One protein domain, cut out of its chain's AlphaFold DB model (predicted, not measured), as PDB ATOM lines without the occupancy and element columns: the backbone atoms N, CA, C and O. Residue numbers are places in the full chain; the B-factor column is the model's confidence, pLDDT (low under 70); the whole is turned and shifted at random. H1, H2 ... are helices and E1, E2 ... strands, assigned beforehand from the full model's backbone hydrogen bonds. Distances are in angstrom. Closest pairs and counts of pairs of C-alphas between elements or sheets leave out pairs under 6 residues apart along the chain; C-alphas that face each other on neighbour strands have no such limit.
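Overview. This is residues 4 to 42 and 58 to 178 of the 186 residues of the protein "Repressor of RNA polymerase III transcription MAF1 homolog" of Trichinella patagoniensis (UniProt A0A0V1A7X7). A twisted four-stranded sheet forms the core, with H3 packed on one face and H4 on the other; H5 folds back after H4 and reaches the sheet with its residues 126 to 130. H1 packs steeply on H3 towards one end of the longest axis, the short strand pair E1 and E2 is near the start of H3, and H2 lies away from the sheet beside H4. The printed part has 160 residues, with five named helices and six named strands in the order H1 E1 H2 E2 H3 E3 H4 H5 E4 E5 E6. The main sheet runs E3, E4, E5, E6, antiparallel throughout, and the class is mixed, helices and strands. The whole is compact, with a radius of gyration of the C-alphas of 16.0 A and spans of 52 by 36 by 33 A.

Along the chain. H1, residues 4 to 16, begins with C-alpha 4 at (156.617, 260.967, 390.473) and is 18.9 A long. E1 is residues 25 to 27, H2 residues 36 to 40 and E2 residues 61 to 63. H3, residues 64 to 77, is 20.1 A long, and E3 is residues 91 to 94. H4, residues 97 to 108, measures 16.8 A; H5, residues 115 to 130, measures 21.8 A from C-alpha 115 at (136.128, 296.552, 394.495). E4 is residues 136 to 140. E5, residues 153 to 163, spans 29.3 A, and E6, residues 168 to 177, spans 28.9 A, ending with C-alpha 177 at (129.659, 284.262, 386.514).

Arrangement. E4, E5 and E6 form a meander, each strand the antiparallel neighbour of the one before. N 159 and O 172 of the hairpin E5 and E6 are 2.8 A apart, N 138 and O 160 of the hairpin E4 and E5 2.9 A, and N 92 and O 139 of E3 and E4 2.9 A, each within hydrogen-bond range. H3 and H4 lie on opposite faces, making three layers, helices on both faces of a sheet. H3 has a height over the sheet of 8.5 A; its closest C-alphas to E6 are those of Ala 73 and Ile 169, 7.1 A apart. H4, at a height of 8.6 A, is over E4 and E5, at 14 degrees to E4 on the local plane, along the strands; its closest C-alphas to E5 are those of Val 104 and Ser 157, 6.8 A apart. H5 only grazes the sheet. H4 and H5, a hairpin, only just touch, with 3 pairs of C-alphas within 8 A, the closest those of Val 108 and Tyr 115 at 7.4 A. H1 touches H3 at a steep tilt of 61 degrees, opposite ways, the closest C-alphas being those of Phe 9 and Phe 68 at 6.8 A. E1 and E2 are antiparallel, with N 26 and O 62 within hydrogen-bond range at 2.8 A. H2 is close to H4 but not clearly touching; the closest C-alphas are those of Asp 37 and Ser 103, 7.8 A apart. Every O i to N i+4 pair is within hydrogen-bond range in H1 and H3, against 7 of 8 in H4, 10 of 12 in H5 and 0 of 1 in H2, where 1 of 2 O i to N i+3 pairs is.

Size, cuts and confidence. The C-alphas farthest apart are those of Asn 19 and Arg 113, 52.5 A. Residues 43 to 57 are not printed, and C-alphas 42 and 58 are 16.8 A apart across this cut, in the link from H2 to E2. The links H3 to E3 and E4 to E5 are long. The mean pLDDT of the printed part is 88.7, with residues 35 to 42, 58 to 59 and 151 under 70.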
ATOM      1  N   GLU A   4     157.776 260.783 391.341       84.06
ATOM      2  CA  GLU A   4     156.617 260.967 390.473       84.06
ATOM      3  C   GLU A   4     156.737 262.192 389.557       84.06
ATOM      4  O   GLU A   4     156.615 262.038 388.341       84.06
ATOM      5  N   ASP A   5     157.129 263.360 390.084       84.19
ATOM      6  CA  ASP A   5     157.375 264.566 389.274       84.19
ATOM      7  C   ASP A   5     158.387 264.294 388.154       84.19
ATOM      8  O   ASP A   5     158.276 264.810 387.044       84.19
ATOM      9  N   LYS A   6     159.416 263.478 388.435       88.56
ATOM     10  CA  LYS A   6     160.434 263.123 387.434       88.56
ATOM     11  C   LYS A   6     159.858 262.248 386.325       88.56
ATOM     12  O   LYS A   6     160.346 262.322 385.199       88.56
ATOM     13  N   ARG A   7     158.875 261.396 386.632       91.88
ATOM     14  CA  ARG A   7     158.167 260.591 385.629       91.88
ATOM     15  C   ARG A   7     157.296 261.495 384.759       91.88
ATOM     16  O   ARG A   7     157.523 261.500 383.551       91.88
ATOM     17  N   ARG A   8     156.440 262.323 385.372       92.12
ATOM     18  CA  ARG A   8     155.560 263.267 384.654       92.12
ATOM     19  C   ARG A   8     156.349 264.230 383.774       92.12
ATOM     20  O   ARG A   8     156.020 264.416 382.610       92.12
ATOM     21  N   PHE A   9     157.469 264.760 384.271       94.19
ATOM     22  CA  PHE A   9     158.312 265.653 383.475       94.19
ATOM     23  C   PHE A   9     158.929 264.966 382.247       94.19
ATOM     24  O   PHE A   9     159.027 265.570 381.183       94.19
ATOM     25  N   ARG A  10     159.333 263.693 382.356       92.69
ATOM     26  CA  ARG A  10     159.837 262.935 381.195       92.69
ATOM     27  C   ARG A  10     158.738 262.645 380.178       92.69
ATOM     28  O   ARG A  10     159.021 262.649 378.986       92.69
ATOM     29  N   GLU A  11     157.526 262.354 380.638       93.50
ATOM     30  CA  GLU A  11     156.360 262.150 379.770       93.50
ATOM     31  C   GLU A  11     155.998 263.441 379.032       93.50
ATOM     32  O   GLU A  11     155.833 263.416 377.815       93.50
ATOM     33  N   PHE A  12     156.020 264.574 379.732       94.81
ATOM     34  CA  PHE A  12     155.859 265.900 379.145       94.81
ATOM     35  C   PHE A  12     156.913 266.217 378.074       94.81
ATOM     36  O   PHE A  12     156.578 266.660 376.983       94.81
ATOM     37  N   LEU A  13     158.201 265.952 378.322       94.50
ATOM     38  CA  LEU A  13     159.221 266.178 377.286       94.50
ATOM     39  C   LEU A  13     158.977 265.305 376.046       94.50
ATOM     40  O   LEU A  13     159.104 265.785 374.923       94.50
ATOM     41  N   LYS A  14     158.562 264.047 376.235       93.12
ATOM     42  CA  LYS A  14     158.222 263.151 375.121       93.12
ATOM     43  C   LYS A  14     157.022 263.639 374.310       93.12
ATOM     44  O   LYS A  14     157.004 263.388 373.108       93.12
ATOM     45  N   SER A  15     156.042 264.302 374.933       91.88
ATOM     46  CA  SER A  15     154.879 264.840 374.215       91.88
ATOM     47  C   SER A  15     155.234 266.046 373.343       91.88
ATOM     48  O   SER A  15     154.612 266.239 372.301       91.88
ATOM     49  N   ILE A  16     156.271 266.809 373.710       91.12
ATOM     50  CA  ILE A  16     156.819 267.885 372.872       91.12
ATOM     51  C   ILE A  16     157.576 267.301 371.671       91.12
ATOM     52  O   ILE A  16     157.412 267.762 370.543       91.12
ATOM     53  N   GLY A  17     158.416 266.289 371.903       89.56
ATOM     54  CA  GLY A  17     159.142 265.598 370.842       89.56
ATOM     55  C   GLY A  17     160.245 264.669 371.359       89.56
ATOM     56  O   GLY A  17     160.677 264.779 372.506       89.56
ATOM     57  N   PRO A  18     160.763 263.761 370.511       84.56
ATOM     58  CA  PRO A  18     161.708 262.719 370.927       84.56
ATOM     59  C   PRO A  18     163.050 263.256 371.453       84.56
ATOM     60  O   PRO A  18     163.702 262.577 372.241       84.56
ATOM     61  N   ASN A  19     163.439 264.471 371.052       88.88
ATOM     62  CA  ASN A  19     164.707 265.107 371.424       88.88
ATOM     63  C   ASN A  19     164.528 266.363 372.294       88.88
ATOM     64  O   ASN A  19     165.481 267.122 372.450       88.88
ATOM     65  N   ALA A  20     163.328 266.614 372.831       91.00
ATOM     66  CA  ALA A  20     163.069 267.820 373.612       91.00
ATOM     67  C   ALA A  20     163.880 267.820 374.918       91.00
ATOM     68  O   ALA A  20     163.806 266.882 375.722       91.00
ATOM     69  N   ALA A  21     164.631 268.892 375.154       92.50
ATOM     70  CA  ALA A  21     165.436 269.077 376.351       92.50
ATOM     71  C   ALA A  21     164.746 270.012 377.368       92.50
ATOM     72  O   ALA A  21     163.914 270.845 377.007       92.50
ATOM     73  N   PRO A  22     165.099 269.934 378.665       90.69
ATOM     74  CA  PRO A  22     164.506 270.781 379.706       90.69
ATOM     75  C   PRO A  22     164.651 272.295 379.496       90.69
ATOM     76  O   PRO A  22     163.805 273.049 379.974       90.69
ATOM     77  N   HIS A  23     165.729 272.716 378.834       92.06
ATOM     78  CA  HIS A  23     166.084 274.123 378.623       92.06
ATOM     79  C   HIS A  23     165.710 274.635 377.230       92.06
ATOM     80  O   HIS A  23     165.906 275.816 376.946       92.06
ATOM     81  N   ASP A  24     165.148 273.776 376.376       92.94
ATOM     82  CA  ASP A  24     164.615 274.232 375.099       92.94
ATOM     83  C   ASP A  24     163.448 275.181 375.359       92.94
ATOM     84  O   ASP A  24     162.672 275.009 376.307       92.94
ATOM     85  N   SER A  25     163.355 276.206 374.519       92.94
ATOM     86  CA  SER A  25     162.359 277.260 374.646       92.94
ATOM     87  C   SER A  25     161.225 277.067 373.649       92.94
ATOM     88  O   SER A  25     161.460 276.804 372.473       92.94
ATOM     89  N   GLN A  26     159.995 277.247 374.117       92.75
ATOM     90  CA  GLN A  26     158.788 277.282 373.296       92.75
ATOM     91  C   GLN A  26     158.241 278.701 373.214       92.75
ATOM     92  O   GLN A  26     158.431 279.500 374.132       92.75
ATOM     93  N   VAL A  27     157.533 279.000 372.127       92.69
ATOM     94  CA  VAL A  27     156.883 280.297 371.919       92.69
ATOM     95  C   VAL A  27     155.573 280.367 372.715       92.69
ATOM     96  O   VAL A  27     154.815 279.401 372.793       92.69
ATOM     97  N   LEU A  28     155.331 281.522 373.312       92.31
ATOM     98  CA  LEU A  28     154.143 281.941 374.040       92.31
ATOM     99  C   LEU A  28     153.240 282.765 373.118       92.31
ATOM    100  O   LEU A  28     153.695 283.333 372.124       92.31
ATOM    101  N   ALA A  29     151.965 282.870 373.473       89.12
ATOM    102  CA  ALA A  29     151.063 283.810 372.829       89.12
ATOM    103  C   ALA A  29     151.417 285.268 373.182       89.12
ATOM    104  O   ALA A  29     151.943 285.550 374.269       89.12
ATOM    105  N   PRO A  30     151.099 286.214 372.285       85.56
ATOM    106  CA  PRO A  30     151.136 287.635 372.600       85.56
ATOM    107  C   PRO A  30     150.155 287.961 373.741       85.56
ATOM    108  O   PRO A  30     149.087 287.363 373.863       85.56
ATOM    109  N   SER A  31     150.512 288.910 374.610       78.38
ATOM    110  CA  SER A  31     149.689 289.304 375.774       78.38
ATOM    111  C   SER A  31     148.319 289.883 375.398       78.38
ATOM    112  O   SER A  31     147.378 289.853 376.190       78.38
ATOM    113  N   GLU A  32     148.193 290.372 374.169       73.94
ATOM    114  CA  GLU A  32     146.988 290.925 373.562       73.94
ATOM    115  C   GLU A  32     145.855 289.900 373.450       73.94
ATOM    116  O   GLU A  32     144.687 290.291 373.423       73.94
ATOM    117  N   ASP A  33     146.183 288.608 373.447       71.38
ATOM    118  CA  ASP A  33     145.195 287.531 373.387       71.38
ATOM    119  C   ASP A  33     144.465 287.332 374.732       71.38
ATOM    120  O   ASP A  33     143.389 286.738 374.770       71.38
ATOM    121  N   LEU A  34     144.993 287.874 375.843       74.00
ATOM    122  CA  LEU A  34     144.339 287.838 377.165       74.00
ATOM    123  C   LEU A  34     143.289 288.939 377.358       74.00
ATOM    124  O   LEU A  34     142.349 288.779 378.149       74.00
ATOM    125  N   SER A  35     143.481 290.090 376.707       65.75
ATOM    126  CA  SER A  35     142.505 291.179 376.673       65.75
ATOM    127  C   SER A  35     142.808 292.159 375.534       65.75
ATOM    128  O   SER A  35     143.961 292.586 375.395       65.75
ATOM    129  N   PRO A  36     141.788 292.642 374.800       57.00
ATOM    130  CA  PRO A  36     141.959 293.714 373.820       57.00
ATOM    131  C   PRO A  36     142.552 295.006 374.412       57.00
ATOM    132  O   PRO A  36     143.134 295.793 373.667       57.00
ATOM    133  N   ASP A  37     142.469 295.212 375.730       56.91
ATOM    134  CA  ASP A  37     142.980 296.412 376.409       56.91
ATOM    135  C   ASP A  37     144.510 296.552 376.354       56.91
ATOM    136  O   ASP A  37     145.030 297.671 376.369       56.91
ATOM    137  N   PHE A  38     145.254 295.442 376.244       57.22
ATOM    138  CA  PHE A  38     146.722 295.484 376.166       57.22
ATOM    139  C   PHE A  38     147.232 296.088 374.851       57.22
ATOM    140  O   PHE A  38     148.364 296.565 374.787       57.22
ATOM    141  N   ARG A  39     146.380 296.173 373.818       54.94
ATOM    142  CA  ARG A  39     146.728 296.729 372.497       54.94
ATOM    143  C   ARG A  39     147.115 298.208 372.533       54.94
ATOM    144  O   ARG A  39     147.831 298.668 371.645       54.94
ATOM    145  N   ASN A  40     146.655 298.952 373.540       47.38
ATOM    146  CA  ASN A  40     146.880 300.395 373.631       47.38
ATOM    147  C   ASN A  40     148.237 300.768 374.248       47.38
ATOM    148  O   ASN A  40     148.656 301.915 374.125       47.38
ATOM    149  N   ASN A  41     148.955 299.824 374.868       47.41
ATOM    150  CA  ASN A  41     150.194 300.104 375.599       47.41
ATOM    151  C   ASN A  41     151.456 299.806 374.762       47.41
ATOM    152  O   ASN A  41     152.430 299.239 375.254       47.41
ATOM    153  N   ARG A  42     151.439 300.168 373.469       52.19
ATOM    154  CA  ARG A  42     152.557 299.936 372.537       52.19
ATOM    155  C   ARG A  42     153.823 300.669 372.989       52.19
ATOM    156  O   ARG A  42     153.990 301.858 372.722       52.19
ATOM    157  N   TYR A  58     161.742 287.033 370.967       52.41
ATOM    158  CA  TYR A  58     162.306 286.275 372.102       52.41
ATOM    159  C   TYR A  58     161.727 286.675 373.469       52.41
ATOM    160  O   TYR A  58     161.951 285.996 374.466       52.41
ATOM    161  N   ARG A  59     160.963 287.773 373.530       61.91
ATOM    162  CA  ARG A  59     160.196 288.179 374.709       61.91
ATOM    163  C   ARG A  59     159.048 287.219 375.034       61.91
ATOM    164  O   ARG A  59     158.595 287.190 376.170       61.91
ATOM    165  N   TYR A  60     158.590 286.427 374.071       78.50
ATOM    166  CA  TYR A  60     157.471 285.506 374.236       78.50
ATOM    167  C   TYR A  60     157.955 284.062 374.277       78.50
ATOM    168  O   TYR A  60     157.367 283.218 373.621       78.50
ATOM    169  N   THR A  61     159.037 283.742 374.985       91.19
ATOM    170  CA  THR A  61     159.479 282.346 375.103       91.19
ATOM    171  C   THR A  61     159.468 281.843 376.539       91.19
ATOM    172  O   THR A  61     159.524 282.604 377.509       91.19
ATOM    173  N   ILE A  62     159.353 280.526 376.680       94.12
ATOM    174  CA  ILE A  62     159.378 279.827 377.960       94.12
ATOM    175  C   ILE A  62     160.169 278.526 377.839       94.12
ATOM    176  O   ILE A  62     159.973 277.761 376.900       94.12
ATOM    177  N   GLU A  63     161.043 278.251 378.806       95.12
ATOM    178  CA  GLU A  63     161.727 276.958 378.893       95.12
ATOM    179  C   GLU A  63     160.736 275.828 379.202       95.12
ATOM    180  O   GLU A  63     159.870 275.982 380.071       95.12
ATOM    181  N   ASN A  64     160.935 274.656 378.596       95.31
ATOM    182  CA  ASN A  64     160.134 273.448 378.833       95.31
ATOM    183  C   ASN A  64     159.969 273.134 380.322       95.31
ATOM    184  O   ASN A  64     158.870 272.847 380.793       95.31
ATOM    185  N   LYS A  65     161.053 273.239 381.095       94.88
ATOM    186  CA  LYS A  65     161.013 273.017 382.543       94.88
ATOM    187  C   LYS A  65     160.091 273.996 383.267       94.88
ATOM    188  O   LYS A  65     159.431 273.615 384.229       94.88
ATOM    189  N   ARG A  66     160.064 275.259 382.840       95.69
ATOM    190  CA  ARG A  66     159.200 276.267 383.458       95.69
ATOM    191  C   ARG A  66     157.752 276.056 383.049       95.69
ATOM    192  O   ARG A  66     156.900 276.085 383.928       95.69
ATOM    193  N   LEU A  67     157.498 275.787 381.770       97.25
ATOM    194  CA  LEU A  67     156.164 275.460 381.273       97.25
ATOM    195  C   LEU A  67     155.570 274.270 382.031       97.25
ATOM    196  O   LEU A  67     154.465 274.382 382.543       97.25
ATOM    197  N   PHE A  68     156.344 273.198 382.218       97.00
ATOM    198  CA  PHE A  68     155.945 272.052 383.038       97.00
ATOM    199  C   PHE A  68     155.446 272.466 384.430       97.00
ATOM    200  O   PHE A  68     154.366 272.064 384.842       97.00
ATOM    201  N   TYR A  69     156.194 273.311 385.148       96.25
ATOM    202  CA  TYR A  69     155.766 273.760 386.476       96.25
ATOM    203  C   TYR A  69     154.500 274.623 386.446       96.25
ATOM    204  O   TYR A  69     153.725 274.571 387.397       96.25
ATOM    205  N   LEU A  70     154.279 275.408 385.384       97.44
ATOM    206  CA  LEU A  70     153.034 276.161 385.215       97.44
ATOM    207  C   LEU A  70     151.837 275.219 385.004       97.44
ATOM    208  O   LEU A  70     150.801 275.416 385.636       97.44
ATOM    209  N   LEU A  71     151.991 274.188 384.168       96.62
ATOM    210  CA  LEU A  71     150.948 273.192 383.893       96.62
ATOM    211  C   LEU A  71     150.613 272.349 385.130       96.62
ATOM    212  O   LEU A  71     149.440 272.171 385.456       96.62
ATOM    213  N   GLU A  72     151.632 271.888 385.860       95.94
ATOM    214  CA  GLU A  72     151.442 271.174 387.128       95.94
ATOM    215  C   GLU A  72     150.726 272.055 388.156       95.94
ATOM    216  O   GLU A  72     149.823 271.583 388.841       95.94
ATOM    217  N   ALA A  73     151.081 273.343 388.248       96.19
ATOM    218  CA  ALA A  73     150.423 274.268 389.167       96.19
ATOM    219  C   ALA A  73     148.938 274.474 388.825       96.19
ATOM    220  O   ALA A  73     148.117 274.517 389.737       96.19
ATOM    221  N   LEU A  74     148.579 274.571 387.537       95.62
ATOM    222  CA  LEU A  74     147.172 274.619 387.125       95.62
ATOM    223  C   LEU A  74     146.450 273.314 387.455       95.62
ATOM    224  O   LEU A  74     145.413 273.356 388.104       95.62
ATOM    225  N   SER A  75     147.019 272.169 387.078       94.69
ATOM    226  CA  SER A  75     146.409 270.852 387.323       94.69
ATOM    227  C   SER A  75     146.222 270.581 388.818       94.69
ATOM    228  O   SER A  75     145.236 269.989 389.229       94.69
ATOM    229  N   PHE A  76     147.131 271.083 389.660       93.81
ATOM    230  CA  PHE A  76     146.977 271.033 391.112       93.81
ATOM    231  C   PHE A  76     145.829 271.921 391.625       93.81
ATOM    232  O   PHE A  76     145.171 271.575 392.597       93.81
ATOM    233  N   CYS A  77     145.583 273.077 391.001       93.69
ATOM    234  CA  CYS A  77     144.482 273.964 391.385       93.69
ATOM    235  C   CYS A  77     143.103 273.493 390.891       93.69
ATOM    236  O   CYS A  77     142.097 273.951 391.430       93.69
ATOM    237  N   PHE A  78     143.050 272.619 389.884       91.06
ATOM    238  CA  PHE A  78     141.817 272.072 389.316       91.06
ATOM    239  C   PHE A  78     141.942 270.549 389.205       91.06
ATOM    240  O   PHE A  78     142.259 270.018 388.146       91.06
ATOM    241  N   GLU A  79     141.693 269.852 390.312       86.19
ATOM    242  CA  GLU A  79     141.973 268.414 390.464       86.19
ATOM    243  C   GLU A  79     141.281 267.520 389.418       86.19
ATOM    244  O   GLU A  79     141.801 266.460 389.071       86.19
ATOM    245  N   ASP A  80     140.148 267.968 388.871       88.69
ATOM    246  CA  ASP A  80     139.360 267.229 387.881       88.69
ATOM    247  C   ASP A  80     139.826 267.444 386.424       88.69
ATOM    248  O   ASP A  80     139.238 266.878 385.500       88.69
ATOM    249  N   TYR A  81     140.858 268.265 386.188       90.88
ATOM    250  CA  TYR A  81     141.340 268.591 384.843       90.88
ATOM    251  C   TYR A  81     142.869 268.614 384.753       90.88
ATOM    252  O   TYR A  81     143.553 269.366 385.447       90.88
ATOM    253  N   ASP A  82     143.416 267.821 383.829       91.88
ATOM    254  CA  ASP A  82     144.857 267.745 383.591       91.88
ATOM    255  C   ASP A  82     145.291 268.710 382.477       91.88
ATOM    256  O   ASP A  82     145.064 268.468 381.289       91.88
ATOM    257  N   PHE A  83     145.977 269.790 382.853       94.31
ATOM    258  CA  PHE A  83     146.491 270.788 381.907       94.31
ATOM    259  C   PHE A  83     147.757 270.325 381.181       94.31
ATOM    260  O   PHE A  83     148.296 271.053 380.353       94.31
ATOM    261  N   MET A  84     148.276 269.129 381.456       93.25
ATOM    262  CA  MET A  84     149.570 268.685 380.930       93.25
ATOM    263  C   MET A  84     149.669 268.606 379.400       93.25
ATOM    264  O   MET A  84     150.776 268.621 378.861       93.25
ATOM    265  N   ASN A  85     148.535 268.572 378.696       91.50
ATOM    266  CA  ASN A  85     148.474 268.606 377.232       91.50
ATOM    267  C   ASN A  85     148.298 270.020 376.652       91.50
ATOM    268  O   ASN A  85     148.288 270.188 375.430       91.50
ATOM    269  N   THR A  86     148.161 271.042 377.500       93.94
ATOM    270  CA  THR A  86     147.978 272.420 377.053       93.94
ATOM    271  C   THR A  86     149.256 272.970 376.414       93.94
ATOM    272  O   THR A  86     150.361 272.861 376.950       93.94
ATOM    273  N   LYS A  87     149.100 273.609 375.251       93.75
ATOM    274  CA  LYS A  87     150.214 274.175 374.477       93.75
ATOM    275  C   LYS A  87     150.781 275.441 375.123       93.75
ATOM    276  O   LYS A  87     150.050 276.242 375.703       93.75
ATOM    277  N   SER A  88     152.074 275.695 374.910       94.56
ATOM    278  CA  SER A  88     152.746 276.933 375.340       94.56
ATOM    279  C   SER A  88     152.071 278.200 374.800       94.56
ATOM    280  O   SER A  88     152.039 279.223 375.477       94.56
ATOM    281  N   THR A  89     151.456 278.119 373.619       93.38
ATOM    282  CA  THR A  89     150.699 279.201 372.973       93.38
ATOM    283  C   THR A  89     149.384 279.541 373.680       93.38
ATOM    284  O   THR A  89     148.650 280.403 373.216       93.38
ATOM    285  N   ARG A  90     149.041 278.864 374.781       93.94
ATOM    286  CA  ARG A  90     147.947 279.250 375.687       93.94
ATOM    287  C   ARG A  90     148.431 280.088 376.865       93.94
ATOM    288  O   ARG A  90     147.634 280.479 377.706       93.94
ATOM    289  N   PHE A  91     149.726 280.371 376.931       94.88
ATOM    290  CA  PHE A  91     150.315 281.239 377.935       94.88
ATOM    291  C   PHE A  91     150.857 282.497 377.275       94.88
ATOM    292  O   PHE A  91     151.408 282.431 376.181       94.88
ATOM    293  N   CYS A  92     150.770 283.620 377.976       92.50
ATOM    294  CA  CYS A  92     151.398 284.877 377.579       92.50
ATOM    295  C   CYS A  92     152.318 285.367 378.689       92.50
ATOM    296  O   CYS A  92     152.051 285.136 379.871       92.50
ATOM    297  N   LEU A  93     153.369 286.097 378.323       92.25
ATOM    298  CA  LEU A  93     154.213 286.790 379.291       92.25
ATOM    299  C   LEU A  93     153.640 288.181 379.586       92.25
ATOM    300  O   LEU A  93     153.373 288.951 378.666       92.25
ATOM    301  N   MET A  94     153.487 288.511 380.866       90.38
ATOM    302  CA  MET A  94     153.061 289.838 381.317       90.38
ATOM    303  C   MET A  94     154.286 290.682 381.673       90.38
ATOM    304  O   MET A  94     155.227 290.180 382.292       90.38
ATOM    305  N   GLU A  95     154.287 291.969 381.312       89.31
ATOM    306  CA  GLU A  95     155.465 292.820 381.523       89.31
ATOM    307  C   GLU A  95     155.682 293.179 382.997       89.31
ATOM    308  O   GLU A  95     156.819 293.346 383.437       89.31
ATOM    309  N   SER A  96     154.597 293.308 383.763       91.31
ATOM    310  CA  SER A  96     154.659 293.734 385.155       91.31
ATOM    311  C   SER A  96     153.493 293.214 385.996       91.31
ATOM    312  O   SER A  96     152.431 292.843 385.489       91.31
ATOM    313  N   PHE A  97     153.657 293.274 387.320       94.88
ATOM    314  CA  PHE A  97     152.548 293.047 388.248       94.88
ATOM    315  C   PHE A  97     151.404 294.046 388.024       94.88
ATOM    316  O   PHE A  97     150.236 293.684 388.134       94.88
ATOM    317  N   GLN A  98     151.729 295.292 387.661       93.50
ATOM    318  CA  GLN A  98     150.733 296.326 387.393       93.50
ATOM    319  C   GLN A  98     149.829 295.953 386.210       93.50
ATOM    320  O   GLN A  98     148.632 296.229 386.263       93.50
ATOM    321  N   ASP A  99     150.355 295.278 385.184       90.38
ATOM    322  CA  ASP A  99     149.552 294.822 384.041       90.38
ATOM    323  C   ASP A  99     148.560 293.736 384.448       90.38
ATOM    324  O   ASP A  99     147.393 293.781 384.052       90.38
ATOM    325  N   VAL A 100     148.990 292.810 385.311       93.06
ATOM    326  CA  VAL A 100     148.102 291.805 385.907       93.06
ATOM    327  C   VAL A 100     146.986 292.485 386.702       93.06
ATOM    328  O   VAL A 100     145.807 292.190 386.500       93.06
ATOM    329  N   GLN A 101     147.337 293.449 387.561       93.38
ATOM    330  CA  GLN A 101     146.362 294.199 388.353       93.38
ATOM    331  C   GLN A 101     145.364 294.937 387.459       93.38
ATOM    332  O   GLN A 101     144.159 294.847 387.683       93.38
ATOM    333  N   ASN A 102     145.848 295.650 386.441       90.38
ATOM    334  CA  ASN A 102     145.011 296.407 385.515       90.38
ATOM    335  C   ASN A 102     144.040 295.487 384.770       90.38
ATOM    336  O   ASN A 102     142.847 295.780 384.735       90.38
ATOM    337  N   SER A 103     144.523 294.352 384.259       88.94
ATOM    338  CA  SER A 103     143.704 293.365 383.548       88.94
ATOM    339  C   SER A 103     142.514 292.880 384.371       88.94
ATOM    340  O   SER A 103     141.380 292.853 383.895       88.94
ATOM    341  N   VAL A 104     142.757 292.534 385.636       90.56
ATOM    342  CA  VAL A 104     141.694 292.081 386.540       90.56
ATOM    343  C   VAL A 104     140.791 293.244 386.926       90.56
ATOM    344  O   VAL A 104     139.567 293.119 386.891       90.56
ATOM    345  N   ASN A 105     141.375 294.391 387.275       89.88
ATOM    346  CA  ASN A 105     140.608 295.534 387.744       89.88
ATOM    347  C   ASN A 105     139.612 296.017 386.686       89.88
ATOM    348  O   ASN A 105     138.457 296.254 387.030       89.88
ATOM    349  N   TRP A 106     140.012 296.111 385.417       86.12
ATOM    350  CA  TRP A 106     139.113 296.542 384.345       86.12
ATOM    351  C   TRP A 106     137.934 295.595 384.133       86.12
ATOM    352  O   TRP A 106     136.814 296.066 383.949       86.12
ATOM    353  N   LYS A 107     138.155 294.280 384.248       86.62
ATOM    354  CA  LYS A 107     137.083 293.283 384.140       86.62
ATOM    355  C   LYS A 107     136.115 293.343 385.326       86.62
ATOM    356  O   LYS A 107     134.912 293.234 385.131       86.62
ATOM    357  N   VAL A 108     136.615 293.533 386.551       87.94
ATOM    358  CA  VAL A 108     135.805 293.410 387.782       87.94
ATOM    359  C   VAL A 108     135.124 294.721 388.201       87.94
ATOM    360  O   VAL A 108     134.006 294.692 388.720       87.94
ATOM    361  N   LEU A 109     135.762 295.877 387.977       86.50
ATOM    362  CA  LEU A 109     135.264 297.192 388.413       86.50
ATOM    363  C   LEU A 109     133.808 297.494 388.004       86.50
ATOM    364  O   LEU A 109     133.080 298.006 388.858       86.50
ATOM    365  N   PRO A 110     133.349 297.182 386.772       87.50
ATOM    366  CA  PRO A 110     131.971 297.461 386.362       87.50
ATOM    367  C   PRO A 110     130.914 296.705 387.179       87.50
ATOM    368  O   PRO A 110     129.800 297.197 387.347       87.50
ATOM    369  N   PHE A 111     131.261 295.530 387.709       86.19
ATOM    370  CA  PHE A 111     130.315 294.628 388.369       86.19
ATOM    371  C   PHE A 111     130.353 294.723 389.896       86.19
ATOM    372  O   PHE A 111     129.418 294.282 390.561       86.19
ATOM    373  N   PHE A 112     131.404 295.315 390.476       85.62
ATOM    374  CA  PHE A 112     131.596 295.312 391.923       85.62
ATOM    375  C   PHE A 112     131.943 296.700 392.488       85.62
ATOM    376  O   PHE A 112     133.097 297.124 392.538       85.62
ATOM    377  N   ARG A 113     130.914 297.407 392.986       83.00
ATOM    378  CA  ARG A 113     130.981 298.817 393.438       83.00
ATOM    379  C   ARG A 113     132.055 299.109 394.498       83.00
ATOM    380  O   ARG A 113     132.631 300.193 394.494       83.00
ATOM    381  N   HIS A 114     132.351 298.160 395.387       85.38
ATOM    382  CA  HIS A 114     133.349 298.327 396.457       85.38
ATOM    383  C   HIS A 114     134.710 297.698 396.135       85.38
ATOM    384  O   HIS A 114     135.598 297.661 396.992       85.38
ATOM    385  N   TYR A 115     134.916 297.254 394.892       87.12
ATOM    386  CA  TYR A 115     136.128 296.552 394.495       87.12
ATOM    387  C   TYR A 115     137.402 297.364 394.742       87.12
ATOM    388  O   TYR A 115     138.400 296.786 395.142       87.12
ATOM    389  N   ARG A 116     137.386 298.699 394.600       84.06
ATOM    390  CA  ARG A 116     138.584 299.542 394.829       84.06
ATOM    391  C   ARG A 116     139.159 299.423 396.246       84.06
ATOM    392  O   ARG A 116     140.366 299.575 396.413       84.06
ATOM    393  N   TYR A 117     138.321 299.156 397.250       86.12
ATOM    394  CA  TYR A 117     138.773 298.975 398.632       86.12
ATOM    395  C   TYR A 117     139.354 297.575 398.844       86.12
ATOM    396  O   TYR A 117     140.441 297.426 399.403       86.12
ATOM    397  N   ILE A 118     138.657 296.553 398.343       89.56
ATOM    398  CA  ILE A 118     139.044 295.148 398.515       89.56
ATOM    399  C   ILE A 118     140.258 294.792 397.650       89.56
ATOM    400  O   ILE A 118     141.149 294.075 398.100       89.56
ATOM    401  N   SER A 119     140.346 295.332 396.435       91.81
ATOM    402  CA  SER A 119     141.436 295.046 395.503       91.81
ATOM    403  C   SER A 119     142.784 295.440 396.089       91.81
ATOM    404  O   SER A 119     143.728 294.664 396.010       91.81
ATOM    405  N   ARG A 120     142.878 296.583 396.784       91.94
ATOM    406  CA  ARG A 120     144.110 296.984 397.480       91.94
ATOM    407  C   ARG A 120     144.549 295.944 398.512       91.94
ATOM    408  O   ARG A 120     145.737 295.646 398.588       91.94
ATOM    409  N   PHE A 121     143.614 295.389 399.283       93.62
ATOM    410  CA  PHE A 121     143.915 294.338 400.254       93.62
ATOM    411  C   PHE A 121     144.397 293.053 399.567       93.62
ATOM    412  O   PHE A 121     145.449 292.532 399.933       93.62
ATOM    413  N   ILE A 122     143.688 292.595 398.527       94.31
ATOM    414  CA  ILE A 122     144.058 291.405 397.743       94.31
ATOM    415  C   ILE A 122     145.463 291.569 397.155       94.31
ATOM    416  O   ILE A 122     146.327 290.717 397.355       94.31
ATOM    417  N   TRP A 123     145.715 292.686 396.469       95.75
ATOM    418  CA  TRP A 123     146.994 292.934 395.814       95.75
ATOM    419  C   TRP A 123     148.142 293.032 396.812       95.75
ATOM    420  O   TRP A 123     149.193 292.446 396.573       95.75
ATOM    421  N   ASN A 124     147.939 293.703 397.948       96.06
ATOM    422  CA  ASN A 124     148.945 293.755 399.006       96.06
ATOM    423  C   ASN A 124     149.244 292.364 399.570       96.06
ATOM    424  O   ASN A 124     150.412 292.041 399.785       96.06
ATOM    425  N   LYS A 125     148.219 291.523 399.762       97.44
ATOM    426  CA  LYS A 125     148.434 290.172 400.279       97.44
ATOM    427  C   LYS A 125     149.178 289.285 399.286       97.44
ATOM    428  O   LYS A 125     150.057 288.532 399.689       97.44
ATOM    429  N   ILE A 126     148.884 289.412 397.992       97.69
ATOM    430  CA  ILE A 126     149.639 288.725 396.935       97.69
ATOM    431  C   ILE A 126     151.112 289.146 396.981       97.69
ATOM    432  O   ILE A 126     151.976 288.273 397.044       97.69
ATOM    433  N   LYS A 127     151.400 290.457 397.033       96.88
ATOM    434  CA  LYS A 127     152.777 290.972 397.141       96.88
ATOM    435  C   LYS A 127     153.538 290.366 398.317       96.88
ATOM    436  O   LYS A 127     154.668 289.930 398.142       96.88
ATOM    437  N   GLU A 128     152.904 290.299 399.484       96.50
ATOM    438  CA  GLU A 128     153.491 289.725 400.700       96.50
ATOM    439  C   GLU A 128     153.811 288.226 400.552       96.50
ATOM    440  O   GLU A 128     154.861 287.767 400.989       96.50
ATOM    441  N   VAL A 129     152.917 287.448 399.930       97.12
ATOM    442  CA  VAL A 129     153.027 285.979 399.880       97.12
ATOM    443  C   VAL A 129     154.025 285.483 398.830       97.12
ATOM    444  O   VAL A 129     154.629 284.421 399.028       97.12
ATOM    445  N   ILE A 130     154.179 286.199 397.710       97.38
ATOM    446  CA  ILE A 130     154.996 285.738 396.574       97.38
ATOM    447  C   ILE A 130     156.191 286.636 396.252       97.38
ATOM    448  O   ILE A 130     157.009 286.227 395.437       97.38
ATOM    449  N   ASP A 131     156.329 287.805 396.889       97.06
ATOM    450  CA  ASP A 131     157.356 288.807 396.567       97.06
ATOM    451  C   ASP A 131     157.365 289.138 395.063       97.06
ATOM    452  O   ASP A 131     158.161 288.628 394.265       97.06
ATOM    453  N   THR A 132     156.401 289.966 394.650       96.31
ATOM    454  CA  THR A 132     156.143 290.273 393.233       96.31
ATOM    455  C   THR A 132     157.320 290.929 392.526       96.31
ATOM    456  O   THR A 132     157.433 290.796 391.311       96.31
ATOM    457  N   ASP A 133     158.209 291.601 393.255       95.75
ATOM    458  CA  ASP A 133     159.355 292.307 392.669       95.75
ATOM    459  C   ASP A 133     160.390 291.332 392.088       95.75
ATOM    460  O   ASP A 133     161.229 291.710 391.270       95.75
ATOM    461  N   ARG A 134     160.308 290.053 392.474       95.44
ATOM    462  CA  ARG A 134     161.154 288.962 391.975       95.44
ATOM    463  C   ARG A 134     160.379 287.922 391.173       95.44
ATOM    464  O   ARG A 134     160.878 286.816 390.974       95.44
ATOM    465  N   CYS A 135     159.165 288.246 390.736       97.06
ATOM    466  CA  CYS A 135     158.325 287.330 389.978       97.06
ATOM    467  C   CYS A 135     158.477 287.493 388.465       97.06
ATOM    468  O   CYS A 135     158.727 288.578 387.946       97.06
ATOM    469  N   VAL A 136     158.228 286.392 387.761       95.75
ATOM    470  CA  VAL A 136     157.861 286.383 386.346       95.75
ATOM    471  C   VAL A 136     156.364 286.101 386.260       95.75
ATOM    472  O   VAL A 136     155.855 285.220 386.956       95.75
ATOM    473  N   PHE A 137     155.661 286.859 385.427       95.69
ATOM    474  CA  PHE A 137     154.205 286.854 385.366       95.69
ATOM    475  C   PHE A 137     153.728 286.224 384.065       95.69
ATOM    476  O   PHE A 137     154.108 286.665 382.981       95.69
ATOM    477  N   TYR A 138     152.857 285.230 384.178       96.25
ATOM    478  CA  TYR A 138     152.231 284.565 383.045       96.25
ATOM    479  C   TYR A 138     150.721 284.738 383.123       96.25
ATOM    480  O   TYR A 138     150.147 284.643 384.206       96.25
ATOM    481  N   GLY A 139     150.071 284.985 381.993       95.06
ATOM    482  CA  GLY A 139     148.622 284.846 381.872       95.06
ATOM    483  C   GLY A 139     148.279 283.584 381.095       95.06
ATOM    484  O   GLY A 139     149.048 283.165 380.235       95.06
ATOM    485  N   TYR A 140     147.146 282.978 381.425       95.00
ATOM    486  CA  TYR A 140     146.634 281.775 380.783       95.00
ATOM    487  C   TYR A 140     145.373 282.092 379.975       95.00
ATOM    488  O   TYR A 140     144.473 282.765 380.482       95.00
ATOM    489  N   ILE A 141     145.321 281.600 378.739       92.19
ATOM    490  CA  ILE A 141     144.199 281.720 377.809       92.19
ATOM    491  C   ILE A 141     143.405 280.400 377.857       92.19
ATOM    492  O   ILE A 141     143.885 279.392 377.328       92.19
ATOM    493  N   PRO A 142     142.196 280.384 378.447       89.50
ATOM    494  CA  PRO A 142     141.407 279.159 378.603       89.50
ATOM    495  C   PRO A 142     140.933 278.579 377.272       89.50
ATOM    496  O   PRO A 142     140.405 279.316 376.437       89.50
ATOM    497  N   GLU A 143     141.175 277.293 377.034       86.19
ATOM    498  CA  GLU A 143     140.629 276.512 375.915       86.19
ATOM    499  C   GLU A 143     139.167 276.108 376.169       86.19
ATOM    500  O   GLU A 143     138.658 276.148 377.291       86.19
ATOM    501  N   GLU A 144     138.452 275.769 375.094       82.69
ATOM    502  CA  GLU A 144     137.088 275.256 375.200       82.69
ATOM    503  C   GLU A 144     137.097 273.917 375.948       82.69
ATOM    504  O   GLU A 144     137.873 273.021 375.619       82.69
ATOM    505  N   GLY A 145     136.237 273.786 376.960       81.75
ATOM    506  CA  GLY A 145     136.206 272.618 377.843       81.75
ATOM    507  C   GLY A 145     137.071 272.748 379.101       81.75
ATOM    508  O   GLY A 145     136.967 271.891 379.977       81.75
ATOM    509  N   ASP A 146     137.858 273.821 379.245       87.88
ATOM    510  CA  ASP A 146     138.593 274.082 380.482       87.88
ATOM    511  C   ASP A 146     137.647 274.429 381.646       87.88
ATOM    512  O   ASP A 146     136.720 275.229 381.475       87.88
ATOM    513  N   PRO A 147     137.957 274.005 382.889       87.44
ATOM    514  CA  PRO A 147     137.186 274.393 384.080       87.44
ATOM    515  C   PRO A 147     137.243 275.907 384.372       87.44
ATOM    516  O   PRO A 147     136.468 276.448 385.163       87.44
ATOM    517  N   ILE A 148     138.173 276.623 383.733       84.62
ATOM    518  CA  ILE A 148     138.334 278.077 383.848       84.62
ATOM    519  C   ILE A 148     137.308 278.823 382.969       84.62
ATOM    520  O   ILE A 148     137.007 279.992 383.236       84.62
ATOM    521  N   CYS A 149     136.747 278.163 381.951       76.31
ATOM    522  CA  CYS A 149     135.824 278.730 380.968       76.31
ATOM    523  C   CYS A 149     134.534 277.897 380.857       76.31
ATOM    524  O   CYS A 149     134.189 277.390 379.794       76.31
ATOM    525  N   GLU A 150     133.801 277.765 381.965       71.69
ATOM    526  CA  GLU A 150     132.471 277.139 381.972       71.69
ATOM    527  C   GLU A 150     131.418 278.010 381.258       71.69
ATOM    528  O   GLU A 150     131.505 279.239 381.265       71.69
ATOM    529  N   ASN A 151     130.367 277.382 380.715       65.69
ATOM    530  CA  ASN A 151     129.323 278.020 379.890       65.69
ATOM    531  C   ASN A 151     128.578 279.199 380.558       65.69
ATOM    532  O   ASN A 151     127.892 279.958 379.878       65.69
ATOM    533  N   SER A 152     128.678 279.361 381.880       73.69
ATOM    534  CA  SER A 152     128.078 280.463 382.647       73.69
ATOM    535  C   SER A 152     129.052 281.614 382.948       73.69
ATOM    536  O   SER A 152     128.688 282.562 383.651       73.69
ATOM    537  N   CYS A 153     130.286 281.557 382.441       80.56
ATOM    538  CA  CYS A 153     131.332 282.539 382.707       80.56
ATOM    539  C   CYS A 153     131.307 283.689 381.683       80.56
ATOM    540  O   CYS A 153     131.583 283.495 380.504       80.56
ATOM    541  N   LEU A 154     131.025 284.914 382.144       82.62
ATOM    542  CA  LEU A 154     131.093 286.143 381.338       82.62
ATOM    543  C   LEU A 154     132.527 286.503 380.964       82.62
ATOM    544  O   LEU A 154     132.794 286.981 379.865       82.62
ATOM    545  N   ALA A 155     133.440 286.340 381.918       83.56
ATOM    546  CA  ALA A 155     134.853 286.599 381.725       83.56
ATOM    547  C   ALA A 155     135.663 285.852 382.776       83.56
ATOM    548  O   ALA A 155     135.302 285.828 383.956       83.56
ATOM    549  N   SER A 156     136.801 285.317 382.358       87.56
ATOM    550  CA  SER A 156     137.804 284.764 383.253       87.56
ATOM    551  C   SER A 156     139.172 285.387 382.988       87.56
ATOM    552  O   SER A 156     139.454 285.950 381.923       87.56
ATOM    553  N   SER A 157     140.001 285.359 384.023       89.62
ATOM    554  CA  SER A 157     141.402 285.750 383.981       89.62
ATOM    555  C   SER A 157     142.172 284.851 384.931       89.62
ATOM    556  O   SER A 157     141.915 284.876 386.136       89.62
ATOM    557  N   THR A 158     143.152 284.125 384.404       94.94
ATOM    558  CA  THR A 158     144.044 283.294 385.210       94.94
ATOM    559  C   THR A 158     145.478 283.748 385.007       94.94
ATOM    560  O   THR A 158     145.958 283.839 383.878       94.94
ATOM    561  N   PHE A 159     146.161 284.035 386.111       96.75
ATOM    562  CA  PHE A 159     147.551 284.468 386.130       96.75
ATOM    563  C   PHE A 159     148.390 283.552 387.012       96.75
ATOM    564  O   PHE A 159     147.965 283.160 388.097       96.75
ATOM    565  N   LEU A 160     149.607 283.257 386.567       97.94
ATOM    566  CA  LEU A 160     150.599 282.499 387.313       97.94
ATOM    567  C   LEU A 160     151.801 283.396 387.600       97.94
ATOM    568  O   LEU A 160     152.432 283.928 386.687       97.94
ATOM    569  N   MET A 161     152.118 283.568 388.881       98.06
ATOM    570  CA  MET A 161     153.231 284.395 389.352       98.06
ATOM    571  C   MET A 161     154.324 283.471 389.867       98.06
ATOM    572  O   MET A 161     154.181 282.855 390.925       98.06
ATOM    573  N   TYR A 162     155.398 283.339 389.096       97.75
ATOM    574  CA  TYR A 162     156.511 282.461 389.427       97.75
ATOM    575  C   TYR A 162     157.645 283.252 390.068       97.75
ATOM    576  O   TYR A 162     158.268 284.085 389.411       97.75
ATOM    577  N   ASN A 163     157.962 282.941 391.325       97.50
ATOM    578  CA  ASN A 163     159.146 283.454 392.000       97.50
ATOM    579  C   ASN A 163     160.248 282.372 392.019       97.50
ATOM    580  O   ASN A 163     160.145 281.410 392.794       97.50
ATOM    581  N   PRO A 164     161.326 282.510 391.219       93.88
ATOM    582  CA  PRO A 164     162.418 281.541 391.186       93.88
ATOM    583  C   PRO A 164     163.238 281.499 392.483       93.88
ATOM    584  O   PRO A 164     163.801 280.453 392.802       93.88
ATOM    585  N   TYR A 165     163.286 282.593 393.252       95.56
ATOM    586  CA  TYR A 165     164.014 282.653 394.526       95.56
ATOM    587  C   TYR A 165     163.293 281.863 395.618       95.56
ATOM    588  O   TYR A 165     163.924 281.106 396.353       95.56
ATOM    589  N   LEU A 166     161.965 281.992 395.689       96.12
ATOM    590  CA  LEU A 166     161.129 281.227 396.620       96.12
ATOM    591  C   LEU A 166     160.821 279.810 396.122       96.12
ATOM    592  O   LEU A 166     160.307 278.999 396.890       96.12
ATOM    593  N   LYS A 167     161.109 279.515 394.844       94.69
ATOM    594  CA  LYS A 167     160.694 278.290 394.140       94.69
ATOM    595  C   LYS A 167     159.186 278.052 394.279       94.69
ATOM    596  O   LYS A 167     158.744 276.938 394.552       94.69
ATOM    597  N   ARG A 168     158.408 279.126 394.137       96.75
ATOM    598  CA  ARG A 168     156.966 279.147 394.399       96.75
ATOM    599  C   ARG A 168     156.223 279.700 393.190       96.75
ATOM    600  O   ARG A 168     156.695 280.640 392.552       96.75
ATOM    601  N   ILE A 169     155.062 279.123 392.911       97.81
ATOM    602  CA  ILE A 169     154.098 279.635 391.941       97.81
ATOM    603  C   ILE A 169     152.833 279.999 392.710       97.81
ATOM    604  O   ILE A 169     152.340 279.195 393.499       97.81
ATOM    605  N   LEU A 170     152.328 281.210 392.497       98.06
ATOM    606  CA  LEU A 170     150.993 281.611 392.926       98.06
ATOM    607  C   LEU A 170     150.080 281.602 391.702       98.06
ATOM    608  O   LEU A 170     150.353 282.308 390.732       98.06
ATOM    609  N   VAL A 171     149.004 280.820 391.762       97.69
ATOM    610  CA  VAL A 171     147.939 280.821 390.752       97.69
ATOM    611  C   VAL A 171     146.823 281.739 391.242       97.69
ATOM    612  O   VAL A 171     146.291 281.557 392.336       97.69
ATOM    613  N   TYR A 172     146.488 282.752 390.449       96.25
ATOM    614  CA  TYR A 172     145.416 283.699 390.728       96.25
ATOM    615  C   TYR A 172     144.370 283.625 389.620       96.25
ATOM    616  O   TYR A 172     144.621 284.056 388.495       96.25
ATOM    617  N   CYS A 173     143.203 283.069 389.943       93.56
ATOM    618  CA  CYS A 173     142.082 282.912 389.023       93.56
ATOM    619  C   CYS A 173     140.917 283.803 389.462       93.56
ATOM    620  O   CYS A 173     140.533 283.815 390.633       93.56
ATOM    621  N   VAL A 174     140.348 284.540 388.512       90.88
ATOM    622  CA  VAL A 174     139.142 285.349 388.696       90.88
ATOM    623  C   VAL A 174     138.140 284.958 387.626       90.88
ATOM    624  O   VAL A 174     138.475 284.940 386.442       90.88
ATOM    625  N   ARG A 175     136.905 284.673 388.044       88.75
ATOM    626  CA  ARG A 175     135.779 284.354 387.162       88.75
ATOM    627  C   ARG A 175     134.601 285.262 387.490       88.75
ATOM    628  O   ARG A 175     134.272 285.455 388.659       88.75
ATOM    629  N   LEU A 176     133.978 285.812 386.456       87.31
ATOM    630  CA  LEU A 176     132.719 286.539 386.539       87.31
ATOM    631  C   LEU A 176     131.628 285.629 385.995       87.31
ATOM    632  O   LEU A 176     131.628 285.308 384.811       87.31
ATOM    633  N   LEU A 177     130.719 285.201 386.864       86.69
ATOM    634  CA  LEU A 177     129.659 284.262 386.514       86.69
ATOM    635  C   LEU A 177     128.336 285.003 386.342       86.69
ATOM    636  O   LEU A 177     128.027 285.926 387.101       86.69
ATOM    637  N   ILE A 178     127.540 284.575 385.366       81.94
ATOM    638  CA  ILE A 178     126.129 284.953 385.300       81.94
ATOM    639  C   ILE A 178     125.421 284.213 386.437       81.94
ATOM    640  O   ILE A 178     125.601 282.998 386.557       81.94
TER     641      ILE A 178